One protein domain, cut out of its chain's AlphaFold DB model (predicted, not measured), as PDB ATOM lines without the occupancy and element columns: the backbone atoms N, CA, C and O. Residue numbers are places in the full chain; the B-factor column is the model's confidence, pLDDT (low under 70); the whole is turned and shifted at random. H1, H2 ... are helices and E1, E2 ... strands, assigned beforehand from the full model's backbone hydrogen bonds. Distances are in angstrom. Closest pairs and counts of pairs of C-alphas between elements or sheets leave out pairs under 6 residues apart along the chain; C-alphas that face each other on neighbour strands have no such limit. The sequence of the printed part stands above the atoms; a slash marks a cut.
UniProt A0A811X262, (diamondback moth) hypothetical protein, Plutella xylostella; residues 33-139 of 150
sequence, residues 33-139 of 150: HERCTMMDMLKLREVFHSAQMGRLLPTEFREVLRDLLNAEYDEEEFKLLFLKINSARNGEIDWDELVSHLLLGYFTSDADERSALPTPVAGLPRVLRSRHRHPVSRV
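What this domain is: This is residues 33 to 139 of the 150 residues of the protein "(diamondback moth) hypothetical protein" of Plutella xylostella (UniProt A0A811X262). Reading from residue 33, you meet a small helical head made by H1, H2, H3 and the first turns of H4; H4 then runs out of this head as a long arm, and beyond it a small two-stranded hairpin, E1 and E2, lies at the far end. Residues 110 to 120 stick out free between head and hairpin. The printed part has 107 residues, with four named helices followed by two strands, antiparallel in the order E1 - E2: mostly helix. The whole is extended, with a radius of gyration of the C-alphas of 24.1 A and spans of 80 by 28 by 24 A.

Where its parts are: Find C-alpha 38 at (158.157, 160.374, 164.532), where H1, residues 38 to 50, begins; it is 18.7 A long. H2 is residues 58 to 69, 15.8 A, and H3 residues 75 to 85, 15.4 A. H4, residues 95 to 116, runs 32.2 A to C-alpha 116 at (176.078, 148.465, 150.104). E1, residues 126 to 128, spans 6.1 A; E2, residues 136 to 138, spans 6.4 A and ends at (197.087, 136.423, 152.970).

How they stand to each other: H1, with residues 40 to 44 alone, touches residues 64 to 69 of H2 in a helical hairpin, a shallow tilt of 31 degrees, opposite ways; the closest C-alphas, of Asp 40 and Leu 68, are 6.5 A apart. H3 touches H4 at residues 97 to 101 alone, about perpendicular at 88 degrees; the closest C-alphas, of Ile 85 and Glu 97, are 5.7 A apart. In the hairpin E1 and E2, N 128 and O 136 are 2.8 A apart, within hydrogen-bond range. In H1, H2, H3 and H4 every O i to N i+4 pair is within that range.

The domain as a whole: The C-alphas farthest apart, of Gln 52 and Arg 133, are 80.3 A apart. The printed part has no cut, and no link is long. Look for pLDDT under 70 at residues 110 to 123, 129 to 130, 132, 134 and 137.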
ATOM      1  N   HIS A  33     157.727 156.171 154.042       85.12
ATOM      2  CA  HIS A  33     158.613 156.026 155.197       85.12
ATOM      3  C   HIS A  33     159.780 157.039 155.232       85.12
ATOM      4  O   HIS A  33     160.289 157.341 156.304       85.12
ATOM      5  N   GLU A  34     160.184 157.608 154.092       84.88
ATOM      6  CA  GLU A  34     161.208 158.665 154.010       84.88
ATOM      7  C   GLU A  34     160.638 160.038 154.411       84.88
ATOM      8  O   GLU A  34     161.371 160.905 154.884       84.88
ATOM      9  N   ARG A  35     159.323 160.242 154.231       85.56
ATOM     10  CA  ARG A  35     158.609 161.481 154.593       85.56
ATOM     11  C   ARG A  35     158.041 161.463 156.013       85.56
ATOM     12  O   ARG A  35     157.855 162.523 156.601       85.56
ATOM     13  N   CYS A  36     157.725 160.286 156.550       88.75
ATOM     14  CA  CYS A  36     157.040 160.154 157.832       88.75
ATOM     15  C   CYS A  36     158.010 160.301 159.013       88.75
ATOM     16  O   CYS A  36     158.777 159.386 159.315       88.75
ATOM     17  N   THR A  37     157.981 161.444 159.707       90.19
ATOM     18  CA  THR A  37     158.765 161.608 160.940       90.19
ATOM     19  C   THR A  37     158.052 160.975 162.140       90.19
ATOM     20  O   THR A  37     156.850 160.708 162.111       90.19
ATOM     21  N   MET A  38     158.763 160.809 163.262       89.69
ATOM     22  CA  MET A  38     158.157 160.374 164.532       89.69
ATOM     23  C   MET A  38     156.989 161.279 164.970       89.69
ATOM     24  O   MET A  38     156.013 160.800 165.539       89.69
ATOM     25  N   MET A  39     157.066 162.585 164.691       92.62
ATOM     26  CA  MET A  39     155.988 163.523 165.008       92.62
ATOM     27  C   MET A  39     154.762 163.285 164.118       92.62
ATOM     28  O   MET A  39     153.629 163.371 164.588       92.62
ATOM     29  N   ASP A  40     154.973 162.941 162.851       92.94
ATOM     30  CA  ASP A  40     153.879 162.703 161.908       92.94
ATOM     31  C   ASP A  40     153.228 161.339 162.149       92.94
ATOM     32  O   ASP A  40     152.009 161.245 162.080       92.94
ATOM     33  N   MET A  41     153.990 160.329 162.588       93.44
ATOM     34  CA  MET A  41     153.441 159.075 163.123       93.44
ATOM     35  C   MET A  41     152.488 159.304 164.304       93.44
ATOM     36  O   MET A  41     151.439 158.664 164.375       93.44
ATOM     37  N   LEU A  42     152.814 160.222 165.221       94.31
ATOM     38  CA  LEU A  42     151.931 160.562 166.343       94.31
ATOM     39  C   LEU A  42     150.656 161.279 165.874       94.31
ATOM     40  O   LEU A  42     149.572 160.941 166.343       94.31
ATOM     41  N   LYS A  43     150.763 162.217 164.921       95.19
ATOM     42  CA  LYS A  43     149.595 162.892 164.324       95.19
ATOM     43  C   LYS A  43     148.707 161.922 163.545       95.19
ATOM     44  O   LYS A  43     147.497 161.951 163.717       95.19
ATOM     45  N   LEU A  44     149.298 161.049 162.724       94.81
ATOM     46  CA  LEU A  44     148.577 160.002 161.999       94.81
ATOM     47  C   LEU A  44     147.829 159.104 162.987       94.81
ATOM     48  O   LEU A  44     146.634 158.890 162.818       94.81
ATOM     49  N   ARG A  45     148.484 158.652 164.063       95.06
ATOM     50  CA  ARG A  45     147.830 157.844 165.101       95.06
ATOM     51  C   ARG A  45     146.614 158.550 165.707       95.06
ATOM     52  O   ARG A  45     145.604 157.893 165.932       95.06
ATOM     53  N   GLU A  46     146.696 159.857 165.950       95.62
ATOM     54  CA  GLU A  46     145.568 160.644 166.460       95.62
ATOM     55  C   GLU A  46     144.437 160.770 165.429       95.62
ATOM     56  O   GLU A  46     143.278 160.545 165.767       95.62
ATOM     57  N   VAL A  47     144.761 161.025 164.154       95.75
ATOM     58  CA  VAL A  47     143.774 161.044 163.061       95.75
ATOM     59  C   VAL A  47     143.028 159.714 162.988       95.75
ATOM     60  O   VAL A  47     141.801 159.707 163.065       95.75
ATOM     61  N   PHE A  48     143.744 158.588 162.931       95.50
ATOM     62  CA  PHE A  48     143.126 157.259 162.929       95.50
ATOM     63  C   PHE A  48     142.330 156.993 164.216       95.50
ATOM     64  O   PHE A  48     141.263 156.400 164.140       95.50
ATOM     65  N   HIS A  49     142.778 157.460 165.386       94.19
ATOM     66  CA  HIS A  49     142.022 157.307 166.635       94.19
ATOM     67  C   HIS A  49     140.719 158.123 166.658       94.19
ATOM     68  O   HIS A  49     139.722 157.669 167.219       94.19
ATOM     69  N   SER A  50     140.715 159.301 166.027       93.75
ATOM     70  CA  SER A  50     139.535 160.163 165.884       93.75
ATOM     71  C   SER A  50     138.564 159.709 164.783       93.75
ATOM     72  O   SER A  50     137.396 160.106 164.792       93.75
ATOM     73  N   ALA A  51     139.033 158.886 163.843       92.44
ATOM     74  CA  ALA A  51     138.263 158.431 162.694       92.44
ATOM     75  C   ALA A  51     137.220 157.363 163.062       92.44
ATOM     76  O   ALA A  51     137.381 156.577 164.003       92.44
ATOM     77  N   GLN A  52     136.139 157.295 162.281       84.06
ATOM     78  CA  GLN A  52     135.068 156.334 162.521       84.06
ATOM     79  C   GLN A  52     135.604 154.895 162.413       84.06
ATOM     80  O   GLN A  52     136.186 154.501 161.408       84.06
ATOM     81  N   MET A  53     135.418 154.104 163.476       88.75
ATOM     82  CA  MET A  53     135.917 152.721 163.598       88.75
ATOM     83  C   MET A  53     137.445 152.552 163.469       88.75
ATOM     84  O   MET A  53     137.911 151.426 163.301       88.75
ATOM     85  N   GLY A  54     138.236 153.626 163.579       91.38
ATOM     86  CA  GLY A  54     139.692 153.547 163.439       91.38
ATOM     87  C   GLY A  54     140.189 153.433 161.995       91.38
ATOM     88  O   GLY A  54     141.266 152.876 161.769       91.38
ATOM     89  N   ARG A  55     139.392 153.881 161.015       94.25
ATOM     90  CA  ARG A  55     139.639 153.677 159.581       94.25
ATOM     91  C   ARG A  55     139.414 154.935 158.758       94.25
ATOM     92  O   ARG A  55     138.624 155.787 159.146       94.25
ATOM     93  N   LEU A  56     140.078 155.007 157.606       96.00
ATOM     94  CA  LEU A  56     139.957 156.103 156.646       96.00
ATOM     95  C   LEU A  56     139.519 155.595 155.268       96.00
ATOM     96  O   LEU A  56     140.060 154.615 154.744       96.00
ATOM     97  N   LEU A  57     138.580 156.307 154.653       96.19
ATOM     98  CA  LEU A  57     138.198 156.143 153.253       96.19
ATOM     99  C   LEU A  57     139.321 156.632 152.313       96.19
ATOM    100  O   LEU A  57     140.191 157.400 152.731       96.19
ATOM    101  N   PRO A  58     139.314 156.255 151.017       95.38
ATOM    102  CA  PRO A  58     140.376 156.641 150.083       95.38
ATOM    103  C   PRO A  58     140.554 158.161 149.955       95.38
ATOM    104  O   PRO A  58     141.677 158.643 149.854       95.38
ATOM    105  N   THR A  59     139.460 158.924 149.984       94.81
ATOM    106  CA  THR A  59     139.491 160.392 149.922       94.81
ATOM    107  C   THR A  59     140.113 160.996 151.176       94.81
ATOM    108  O   THR A  59     141.052 161.779 151.065       94.81
ATOM    109  N   GLU A  60     139.659 160.571 152.355       95.19
ATOM    110  CA  GLU A  60     140.160 161.035 153.655       95.19
ATOM    111  C   GLU A  60     141.650 160.712 153.807       95.19
ATOM    112  O   GLU A  60     142.456 161.573 154.149       95.19
ATOM    113  N   PHE A  61     142.047 159.484 153.460       95.44
ATOM    114  CA  PHE A  61     143.442 159.066 153.491       95.44
ATOM    115  C   PHE A  61     144.320 159.913 152.556       95.44
ATOM    116  O   PHE A  61     145.413 160.316 152.950       95.44
ATOM    117  N   ARG A  62     143.846 160.250 151.346       94.56
ATOM    118  CA  ARG A  62     144.584 161.124 150.416       94.56
ATOM    119  C   ARG A  62     144.800 162.526 150.981       94.56
ATOM    120  O   ARG A  62     145.891 163.073 150.833       94.56
ATOM    121  N   GLU A  63     143.786 163.098 151.626       94.44
ATOM    122  CA  GLU A  63     143.889 164.407 152.278       94.44
ATOM    123  C   GLU A  63     144.874 164.364 153.448       94.44
ATOM    124  O   GLU A  63     145.759 165.209 153.531       94.44
ATOM    125  N   VAL A  64     144.827 163.316 154.271       94.62
ATOM    126  CA  VAL A  64     145.773 163.103 155.377       94.62
ATOM    127  C   VAL A  64     147.224 162.968 154.884       94.62
ATOM    128  O   VAL A  64     148.127 163.546 155.492       94.62
ATOM    129  N   LEU A  65     147.475 162.267 153.769       92.75
ATOM    130  CA  LEU A  65     148.815 162.187 153.162       92.75
ATOM    131  C   LEU A  65     149.311 163.549 152.642       92.75
ATOM    132  O   LEU A  65     150.480 163.895 152.840       92.75
ATOM    133  N   ARG A  66     148.429 164.331 152.010       92.31
ATOM    134  CA  ARG A  66     148.734 165.694 151.551       92.31
ATOM    135  C   ARG A  66     149.050 166.609 152.737       92.31
ATOM    136  O   ARG A  66     150.088 167.261 152.732       92.31
ATOM    137  N   ASP A  67     148.198 166.617 153.756       92.31
ATOM    138  CA  ASP A  67     148.208 167.636 154.810       92.31
ATOM    139  C   ASP A  67     149.218 167.343 155.932       92.31
ATOM    140  O   ASP A  67     149.787 168.276 156.500       92.31
ATOM    141  N   LEU A  68     149.489 166.066 156.249       91.94
ATOM    142  CA  LEU A  68     150.470 165.695 157.282       91.94
ATOM    143  C   LEU A  68     151.869 165.402 156.736       91.94
ATOM    144  O   LEU A  68     152.848 165.730 157.400       91.94
ATOM    145  N   LEU A  69     151.977 164.768 155.563       89.38
ATOM    146  CA  LEU A  69     153.255 164.288 155.010       89.38
ATOM    147  C   LEU A  69     153.742 165.102 153.802       89.38
ATOM    148  O   LEU A  69     154.782 164.781 153.214       89.38
ATOM    149  N   ASN A  70     152.992 166.142 153.418       88.25
ATOM    150  CA  ASN A  70     153.236 166.968 152.235       88.25
ATOM    151  C   ASN A  70     153.473 166.103 150.977       88.25
ATOM    152  O   ASN A  70     154.382 166.358 150.173       88.25
ATOM    153  N   ALA A  71     152.700 165.015 150.868       87.38
ATOM    154  CA  ALA A  71     152.837 163.965 149.870       87.38
ATOM    155  C   ALA A  71     151.655 164.018 148.889       87.38
ATOM    156  O   ALA A  71     150.590 163.454 149.130       87.38
ATOM    157  N   GLU A  72     151.854 164.729 147.781       87.38
ATOM    158  CA  GLU A  72     150.880 164.834 146.696       87.38
ATOM    159  C   GLU A  72     151.105 163.722 145.674       87.38
ATOM    160  O   GLU A  72     152.209 163.585 145.153       87.38
ATOM    161  N   TYR A  73     150.056 162.957 145.375       86.62
ATOM    162  CA  TYR A  73     150.051 161.878 144.386       86.62
ATOM    163  C   TYR A  73     149.013 162.171 143.305       86.62
ATOM    164  O   TYR A  73     147.916 162.663 143.617       86.62
ATOM    165  N   ASP A  74     149.311 161.808 142.056       90.94
ATOM    166  CA  ASP A  74     148.284 161.769 141.012       90.94
ATOM    167  C   ASP A  74     147.261 160.636 141.260       90.94
ATOM    168  O   ASP A  74     147.345 159.888 142.237       90.94
ATOM    169  N   GLU A  75     146.224 160.554 140.426       90.31
ATOM    170  CA  GLU A  75     145.143 159.576 140.601       90.31
ATOM    171  C   GLU A  75     145.613 158.119 140.440       90.31
ATOM    172  O   GLU A  75     145.152 157.231 141.160       90.31
ATOM    173  N   GLU A  76     146.540 157.855 139.518       91.38
ATOM    174  CA  GLU A  76     147.038 156.508 139.238       91.38
ATOM    175  C   GLU A  76     148.047 156.072 140.305       91.38
ATOM    176  O   GLU A  76     147.948 154.962 140.838       91.38
ATOM    177  N   GLU A  77     148.962 156.967 140.684       90.25
ATOM    178  CA  GLU A  77     149.893 156.783 141.796       90.25
ATOM    179  C   GLU A  77     149.156 156.526 143.110       90.25
ATOM    180  O   GLU A  77     149.449 155.540 143.796       90.25
ATOM    181  N   PHE A  78     148.172 157.369 143.446       92.69
ATOM    182  CA  PHE A  78     147.394 157.221 144.672       92.69
ATOM    183  C   PHE A  78     146.617 155.904 144.681       92.69
ATOM    184  O   PHE A  78     146.655 155.172 145.668       92.69
ATOM    185  N   LYS A  79     145.969 155.543 143.568       93.06
ATOM    186  CA  LYS A  79     145.247 154.271 143.439       93.06
ATOM    187  C   LYS A  79     146.167 153.064 143.626       93.06
ATOM    188  O   LYS A  79     145.805 152.122 144.332       93.06
ATOM    189  N   LEU A  80     147.364 153.081 143.036       92.19
ATOM    190  CA  LEU A  80     148.360 152.019 143.211       92.19
ATOM    191  C   LEU A  80     148.916 151.965 144.639       92.19
ATOM    192  O   LEU A  80     149.193 150.875 145.137       92.19
ATOM    193  N   LEU A  81     149.083 153.112 145.299       92.56
ATOM    194  CA  LEU A  81     149.510 153.203 146.693       92.56
ATOM    195  C   LEU A  81     148.434 152.669 147.645       92.56
ATOM    196  O   LEU A  81     148.720 151.787 148.454       92.56
ATOM    197  N   PHE A  82     147.190 153.121 147.495       94.31
ATOM    198  CA  PHE A  82     146.045 152.647 148.266       94.31
ATOM    199  C   PHE A  82     145.888 151.125 148.134       94.31
ATOM    200  O   PHE A  82     145.766 150.423 149.132       94.31
ATOM    201  N   LEU A  83     146.018 150.583 146.916       93.69
ATOM    202  CA  LEU A  83     146.000 149.138 146.659       93.69
ATOM    203  C   LEU A  83     147.222 148.367 147.202       93.69
ATOM    204  O   LEU A  83     147.182 147.132 147.217       93.69
ATOM    205  N   LYS A  84     148.301 149.030 147.631       92.25
ATOM    206  CA  LYS A  84     149.421 148.392 148.349       92.25
ATOM    207  C   LYS A  84     149.232 148.399 149.863       92.25
ATOM    208  O   LYS A  84     149.780 147.517 150.513       92.25
ATOM    209  N   ILE A  85     148.517 149.389 150.401       94.25
ATOM    210  CA  ILE A  85     148.269 149.535 151.841       94.25
ATOM    211  C   ILE A  85     147.032 148.728 152.249       94.25
ATOM    212  O   ILE A  85     147.137 147.890 153.135       94.25
ATOM    213  N   ASN A  86     145.906 148.908 151.547       95.81
ATOM    214  CA  ASN A  86     144.669 148.158 151.764       95.81
ATOM    215  C   ASN A  86     144.853 146.694 151.327       95.81
ATOM    216  O   ASN A  86     144.617 146.311 150.172       95.81
ATOM    217  N   SER A  87     145.324 145.889 152.267       92.69
ATOM    218  CA  SER A  87     145.616 144.467 152.162       92.69
ATOM    219  C   SER A  87     144.368 143.610 152.398       92.69
ATOM    220  O   SER A  87     144.204 142.586 151.734       92.69
ATOM    221  N   ALA A  88     143.445 144.076 153.246       93.50
ATOM    222  CA  ALA A  88     142.158 143.444 153.533       93.50
ATOM    223  C   ALA A  88     141.160 143.488 152.356       93.50
ATOM    224  O   ALA A  88     140.165 142.762 152.367       93.50
ATOM    225  N   ARG A  89     141.409 144.324 151.337       93.94
ATOM    226  CA  ARG A  89     140.547 144.554 150.155       93.94
ATOM    227  C   ARG A  89     139.125 145.024 150.490       93.94
ATOM    228  O   ARG A  89     138.191 144.769 149.735       93.94
ATOM    229  N   ASN A  90     138.972 145.741 151.600       93.62
ATOM    230  CA  ASN A  90     137.688 146.201 152.148       93.62
ATOM    231  C   ASN A  90     137.244 147.602 151.655       93.62
ATOM    232  O   ASN A  90     136.091 147.964 151.860       93.62
ATOM    233  N   GLY A  91     138.123 148.378 151.005       94.25
ATOM    234  CA  GLY A  91     137.850 149.753 150.554       94.25
ATOM    235  C   GLY A  91     138.232 150.872 151.537       94.25
ATOM    236  O   GLY A  91     138.162 152.038 151.161       94.25
ATOM    237  N   GLU A  92     138.699 150.539 152.741       96.38
ATOM    238  CA  GLU A  92     139.140 151.453 153.810       96.38
ATOM    239  C   GLU A  92     140.591 151.132 154.210       96.38
ATOM    240  O   GLU A  92     141.040 150.012 154.009       96.38
ATOM    241  N   ILE A  93     141.349 152.061 154.786       96.75
ATOM    242  CA  ILE A  93     142.655 151.748 155.395       96.75
ATOM    243  C   ILE A  93     142.517 151.822 156.912       96.75
ATOM    244  O   ILE A  93     141.953 152.790 157.424       96.75
ATOM    245  N   ASP A  94     143.043 150.824 157.623       96.25
ATOM    246  CA  ASP A  94     143.224 150.882 159.076       96.25
ATOM    247  C   ASP A  94     144.664 151.258 159.481       96.25
ATOM    248  O   ASP A  94     145.574 151.390 158.655       96.25
ATOM    249  N   TRP A  95     144.855 151.510 160.777       95.75
ATOM    250  CA  TRP A  95     146.147 151.918 161.329       95.75
ATOM    251  C   TRP A  95     147.240 150.855 161.137       95.75
ATOM    252  O   TRP A  95     148.379 151.196 160.811       95.75
ATOM    253  N   ASP A  96     146.906 149.576 161.312       95.38
ATOM    254  CA  ASP A  96     147.878 148.484 161.283       95.38
ATOM    255  C   ASP A  96     148.343 148.198 159.847       95.38
ATOM    256  O   ASP A  96     149.525 147.912 159.625       95.38
ATOM    257  N   GLU A  97     147.465 148.364 158.853       95.94
ATOM    258  CA  GLU A  97     147.808 148.339 157.427       95.94
ATOM    259  C   GLU A  97     148.800 149.450 157.048       95.94
ATOM    260  O   GLU A  97     149.818 149.185 156.394       95.94
ATOM    261  N   LEU A  98     148.553 150.689 157.496       94.94
ATOM    262  CA  LEU A  98     149.461 151.815 157.258       94.94
ATOM    263  C   LEU A  98     150.829 151.589 157.920       94.94
ATOM    264  O   LEU A  98     151.865 151.742 157.267       94.94
ATOM    265  N   VAL A  99     150.846 151.193 159.197       94.19
ATOM    266  CA  VAL A  99     152.083 150.896 159.938       94.19
ATOM    267  C   VAL A  99     152.865 149.768 159.266       94.19
ATOM    268  O   VAL A  99     154.076 149.890 159.080       94.19
ATOM    269  N   SER A 100     152.184 148.702 158.840       93.88
ATOM    270  CA  SER A 100     152.808 147.576 158.138       93.88
ATOM    271  C   SER A 100     153.462 148.017 156.827       93.88
ATOM    272  O   SER A 100     154.596 147.629 156.542       93.88
ATOM    273  N   HIS A 101     152.797 148.880 156.051       93.00
ATOM    274  CA  HIS A 101     153.364 149.432 154.820       93.00
ATOM    275  C   HIS A 101     154.620 150.282 155.076       93.00
ATOM    276  O   HIS A 101     155.619 150.139 154.367       93.00
ATOM    277  N   LEU A 102     154.595 151.141 156.100       91.62
ATOM    278  CA  LEU A 102     155.738 151.978 156.479       91.62
ATOM    279  C   LEU A 102     156.932 151.133 156.951       91.62
ATOM    280  O   LEU A 102     158.053 151.353 156.493       91.62
ATOM    281  N   LEU A 103     156.693 150.132 157.807       90.56
ATOM    282  CA  LEU A 103     157.722 149.212 158.305       90.56
ATOM    283  C   LEU A 103     158.378 148.406 157.180       90.56
ATOM    284  O   LEU A 103     159.603 148.300 157.142       90.56
ATOM    285  N   LEU A 104     157.587 147.876 156.240       88.88
ATOM    286  CA  LEU A 104     158.120 147.197 155.053       88.88
ATOM    287  C   LEU A 104     159.015 148.133 154.231       88.88
ATOM    288  O   LEU A 104     160.085 147.715 153.791       88.88
ATOM    289  N   GLY A 105     158.617 149.402 154.089       85.94
ATOM    290  CA  GLY A 105     159.437 150.448 153.486       85.94
ATOM    291  C   GLY A 105     160.810 150.581 154.152       85.94
ATOM    292  O   GLY A 105     161.827 150.378 153.484       85.94
ATOM    293  N   TYR A 106     160.839 150.819 155.468       83.25
ATOM    294  CA  TYR A 106     162.089 150.906 156.232       83.25
ATOM    295  C   TYR A 106     162.959 149.656 156.077       83.25
ATOM    296  O   TYR A 106     164.133 149.787 155.750       83.25
ATOM    297  N   PHE A 107     162.401 148.448 156.230       80.69
ATOM    298  CA  PHE A 107     163.180 147.212 156.092       80.69
ATOM    299  C   PHE A 107     163.785 147.032 154.696       80.69
ATOM    300  O   PHE A 107     164.893 146.507 154.589       80.69
ATOM    301  N   THR A 108     163.099 147.466 153.632       78.00
ATOM    302  CA  THR A 108     163.680 147.434 152.279       78.00
ATOM    303  C   THR A 108     164.819 148.439 152.101       78.00
ATOM    304  O   THR A 108     165.812 148.096 151.466       78.00
ATOM    305  N   SER A 109     164.727 149.624 152.712       72.94
ATOM    306  CA  SER A 109     165.794 150.633 152.675       72.94
ATOM    307  C   SER A 109     167.032 150.178 153.465       72.94
ATOM    308  O   SER A 109     168.133 150.102 152.921       72.94
ATOM    309  N   ASP A 110     166.833 149.724 154.709       67.88
ATOM    310  CA  ASP A 110     167.873 149.160 155.586       67.88
ATOM    311  C   ASP A 110     168.610 147.971 154.943       67.88
ATOM    312  O   ASP A 110     169.813 147.784 155.144       67.88
ATOM    313  N   ALA A 111     167.894 147.127 154.191       62.09
ATOM    314  CA  ALA A 111     168.481 145.985 153.495       62.09
ATOM    315  C   ALA A 111     169.396 146.423 152.341       62.09
ATOM    316  O   ALA A 111     170.507 145.896 152.220       62.09
ATOM    317  N   ASP A 112     168.968 147.406 151.543       62.47
ATOM    318  CA  ASP A 112     169.782 147.981 150.470       62.47
ATOM    319  C   ASP A 112     171.039 148.662 151.050       62.47
ATOM    320  O   ASP A 112     172.149 148.361 150.598       62.47
ATOM    321  N   GLU A 113     170.918 149.465 152.117       62.09
ATOM    322  CA  GLU A 113     172.069 150.093 152.793       62.09
ATOM    323  C   GLU A 113     173.063 149.064 153.355       62.09
ATOM    324  O   GLU A 113     174.273 149.172 153.135       62.09
ATOM    325  N   ARG A 114     172.576 148.015 154.033       61.12
ATOM    326  CA  ARG A 114     173.435 146.938 154.560       61.12
ATOM    327  C   ARG A 114     174.116 146.141 153.452       61.12
ATOM    328  O   ARG A 114     175.237 145.681 153.656       61.12
ATOM    329  N   SER A 115     173.474 145.987 152.293       60.56
ATOM    330  CA  SER A 115     174.073 145.335 151.121       60.56
ATOM    331  C   SER A 115     175.154 146.190 150.444       60.56
ATOM    332  O   SER A 115     176.057 145.644 149.809       60.56
ATOM    333  N   ALA A 116     175.094 147.515 150.617       61.03
ATOM    334  CA  ALA A 116     176.078 148.465 150.104       61.03
ATOM    335  C   ALA A 116     177.334 148.592 150.988       61.03
ATOM    336  O   ALA A 116     178.337 149.159 150.544       61.03
ATOM    337  N   LEU A 117     177.317 148.059 152.217       63.75
ATOM    338  CA  LEU A 117     178.504 148.018 153.069       63.75
ATOM    339  C   LEU A 117     179.599 147.145 152.423       63.75
ATOM    340  O   LEU A 117     179.321 146.022 151.992       63.75
ATOM    341  N   PRO A 118     180.861 147.616 152.369       61.38
ATOM    342  CA  PRO A 118     181.950 146.828 151.809       61.38
ATOM    343  C   PRO A 118     182.127 145.539 152.614       61.38
ATOM    344  O   PRO A 118     182.158 145.557 153.847       61.38
ATOM    345  N   THR A 119     182.266 144.408 151.922       64.44
ATOM    346  CA  THR A 119     182.472 143.124 152.595       64.44
ATOM    347  C   THR A 119     183.745 143.175 153.457       64.44
ATOM    348  O   THR A 119     184.755 143.728 153.014       64.44
ATOM    349  N   PRO A 120     183.764 142.572 154.667       64.94
ATOM    350  CA  PRO A 120     184.901 142.711 155.593       64.94
ATOM    351  C   PRO A 120     186.237 142.160 155.064       64.94
ATOM    352  O   PRO A 120     187.294 142.392 155.654       64.94
ATOM    353  N   VAL A 121     186.196 141.404 153.962       67.62
ATOM    354  CA  VAL A 121     187.354 140.849 153.264       67.62
ATOM    355  C   VAL A 121     187.559 141.603 151.953       67.62
ATOM    356  O   VAL A 121     186.759 141.487 151.024       67.62
ATOM    357  N   ALA A 122     188.670 142.332 151.851       63.22
ATOM    358  CA  ALA A 122     189.012 143.131 150.679       63.22
ATOM    359  C   ALA A 122     189.518 142.256 149.510       63.22
ATOM    360  O   ALA A 122     190.716 142.180 149.224       63.22
ATOM    361  N   GLY A 123     188.579 141.606 148.816       67.06
ATOM    362  CA  GLY A 123     188.822 140.807 147.612       67.06
ATOM    363  C   GLY A 123     189.333 139.384 147.870       67.06
ATOM    364  O   GLY A 123     189.429 138.916 149.002       67.06
ATOM    365  N   LEU A 124     189.640 138.662 146.787       72.31
ATOM    366  CA  LEU A 124     190.048 137.255 146.863       72.31
ATOM    367  C   LEU A 124     191.390 137.076 147.609       72.31
ATOM    368  O   LEU A 124     192.330 137.837 147.343       72.31
ATOM    369  N   PRO A 125     191.525 136.049 148.479       74.31
ATOM    370  CA  PRO A 125     192.784 135.723 149.143       74.31
ATOM    371  C   PRO A 125     193.925 135.538 148.142       74.31
ATOM    372  O   PRO A 125     193.774 134.854 147.127       74.31
ATOM    373  N   ARG A 126     195.090 136.124 148.433       74.88
ATOM    374  CA  ARG A 126     196.271 136.016 147.565       74.88
ATOM    375  C   ARG A 126     197.327 135.134 148.215       74.88
ATOM    376  O   ARG A 126     197.742 135.378 149.349       74.88
ATOM    377  N   VAL A 127     197.795 134.137 147.467       75.88
ATOM    378  CA  VAL A 127     198.948 133.321 147.861       75.88
ATOM    379  C   VAL A 127     200.212 134.159 147.698       75.88
ATOM    380  O   VAL A 127     200.566 134.562 146.589       75.88
ATOM    381  N   LEU A 128     200.899 134.428 148.804       73.62
ATOM    382  CA  LEU A 128     202.176 135.123 148.805       73.62
ATOM    383  C   LEU A 128     203.328 134.122 148.722       73.62
ATOM    384  O   LEU A 128     203.386 133.135 149.460       73.62
ATOM    385  N   ARG A 129     204.301 134.423 147.856       66.06
ATOM    386  CA  ARG A 129     205.611 133.766 147.880       66.06
ATOM    387  C   ARG A 129     206.369 134.241 149.119       66.06
ATOM    388  O   ARG A 129     206.826 135.379 149.170       66.06
ATOM    389  N   SER A 130     206.476 133.365 150.111       67.75
ATOM    390  CA  SER A 130     207.295 133.572 151.307       67.75
ATOM    391  C   SER A 130     208.618 132.802 151.195       67.75
ATOM    392  O   SER A 130     208.778 131.964 150.309       67.75
ATOM    393  N   ARG A 131     209.569 133.057 152.105       76.00
ATOM    394  CA  ARG A 131     210.800 132.252 152.232       76.00
ATOM    395  C   ARG A 131     210.585 130.931 152.993       76.00
ATOM    396  O   ARG A 131     211.535 130.177 153.173       76.00
ATOM    397  N   HIS A 132     209.368 130.653 153.463       66.62
ATOM    398  CA  HIS A 132     209.034 129.412 154.159       66.62
ATOM    399  C   HIS A 132     208.717 128.288 153.163       66.62
ATOM    400  O   HIS A 132     208.335 128.534 152.022       66.62
ATOM    401  N   ARG A 133     208.841 127.033 153.612       71.50
ATOM    402  CA  ARG A 133     208.706 125.828 152.767       71.50
ATOM    403  C   ARG A 133     207.300 125.583 152.191       71.50
ATOM    404  O   ARG A 133     207.139 124.668 151.393       71.50
ATOM    405  N   HIS A 134     206.302 126.367 152.600       69.75
ATOM    406  CA  HIS A 134     204.890 126.195 152.257       69.75
ATOM    407  C   HIS A 134     204.266 127.530 151.802       69.75
ATOM    408  O   HIS A 134     204.701 128.594 152.260       69.75
ATOM    409  N   PRO A 135     203.256 127.506 150.910       70.00
ATOM    410  CA  PRO A 135     202.553 128.710 150.471       70.00
ATOM    411  C   PRO A 135     201.810 129.377 151.635       70.00
ATOM    412  O   PRO A 135     201.158 128.705 152.431       70.00
ATOM    413  N   VAL A 136     201.873 130.709 151.710       77.38
ATOM    414  CA  VAL A 136     201.173 131.499 152.733       77.38
ATOM    415  C   VAL A 136     200.011 132.233 152.073       77.38
ATOM    416  O   VAL A 136     200.222 133.047 151.175       77.38
ATOM    417  N   SER A 137     198.782 131.961 152.511       69.88
ATOM    418  CA  SER A 137     197.605 132.720 152.077       69.88
ATOM    419  C   SER A 137     197.462 133.983 152.925       69.88
ATOM    420  O   SER A 137     197.421 133.896 154.152       69.88
ATOM    421  N   ARG A 138     197.390 135.159 152.288       72.81
ATOM    422  CA  ARG A 138     197.087 136.423 152.970       72.81
ATOM    423  C   ARG A 138     195.645 136.826 152.683       72.81
ATOM    424  O   ARG A 138     195.280 137.074 151.533       72.81
ATOM    425  N   VAL A 139     194.867 136.957 153.753       73.00
ATOM    426  CA  VAL A 139     193.549 137.597 153.754       73.00
ATOM    427  C   VAL A 139     193.730 139.039 154.230       73.00
ATOM    428  O   VAL A 139     194.448 139.285 155.199       73.00
TER     429      VAL A 139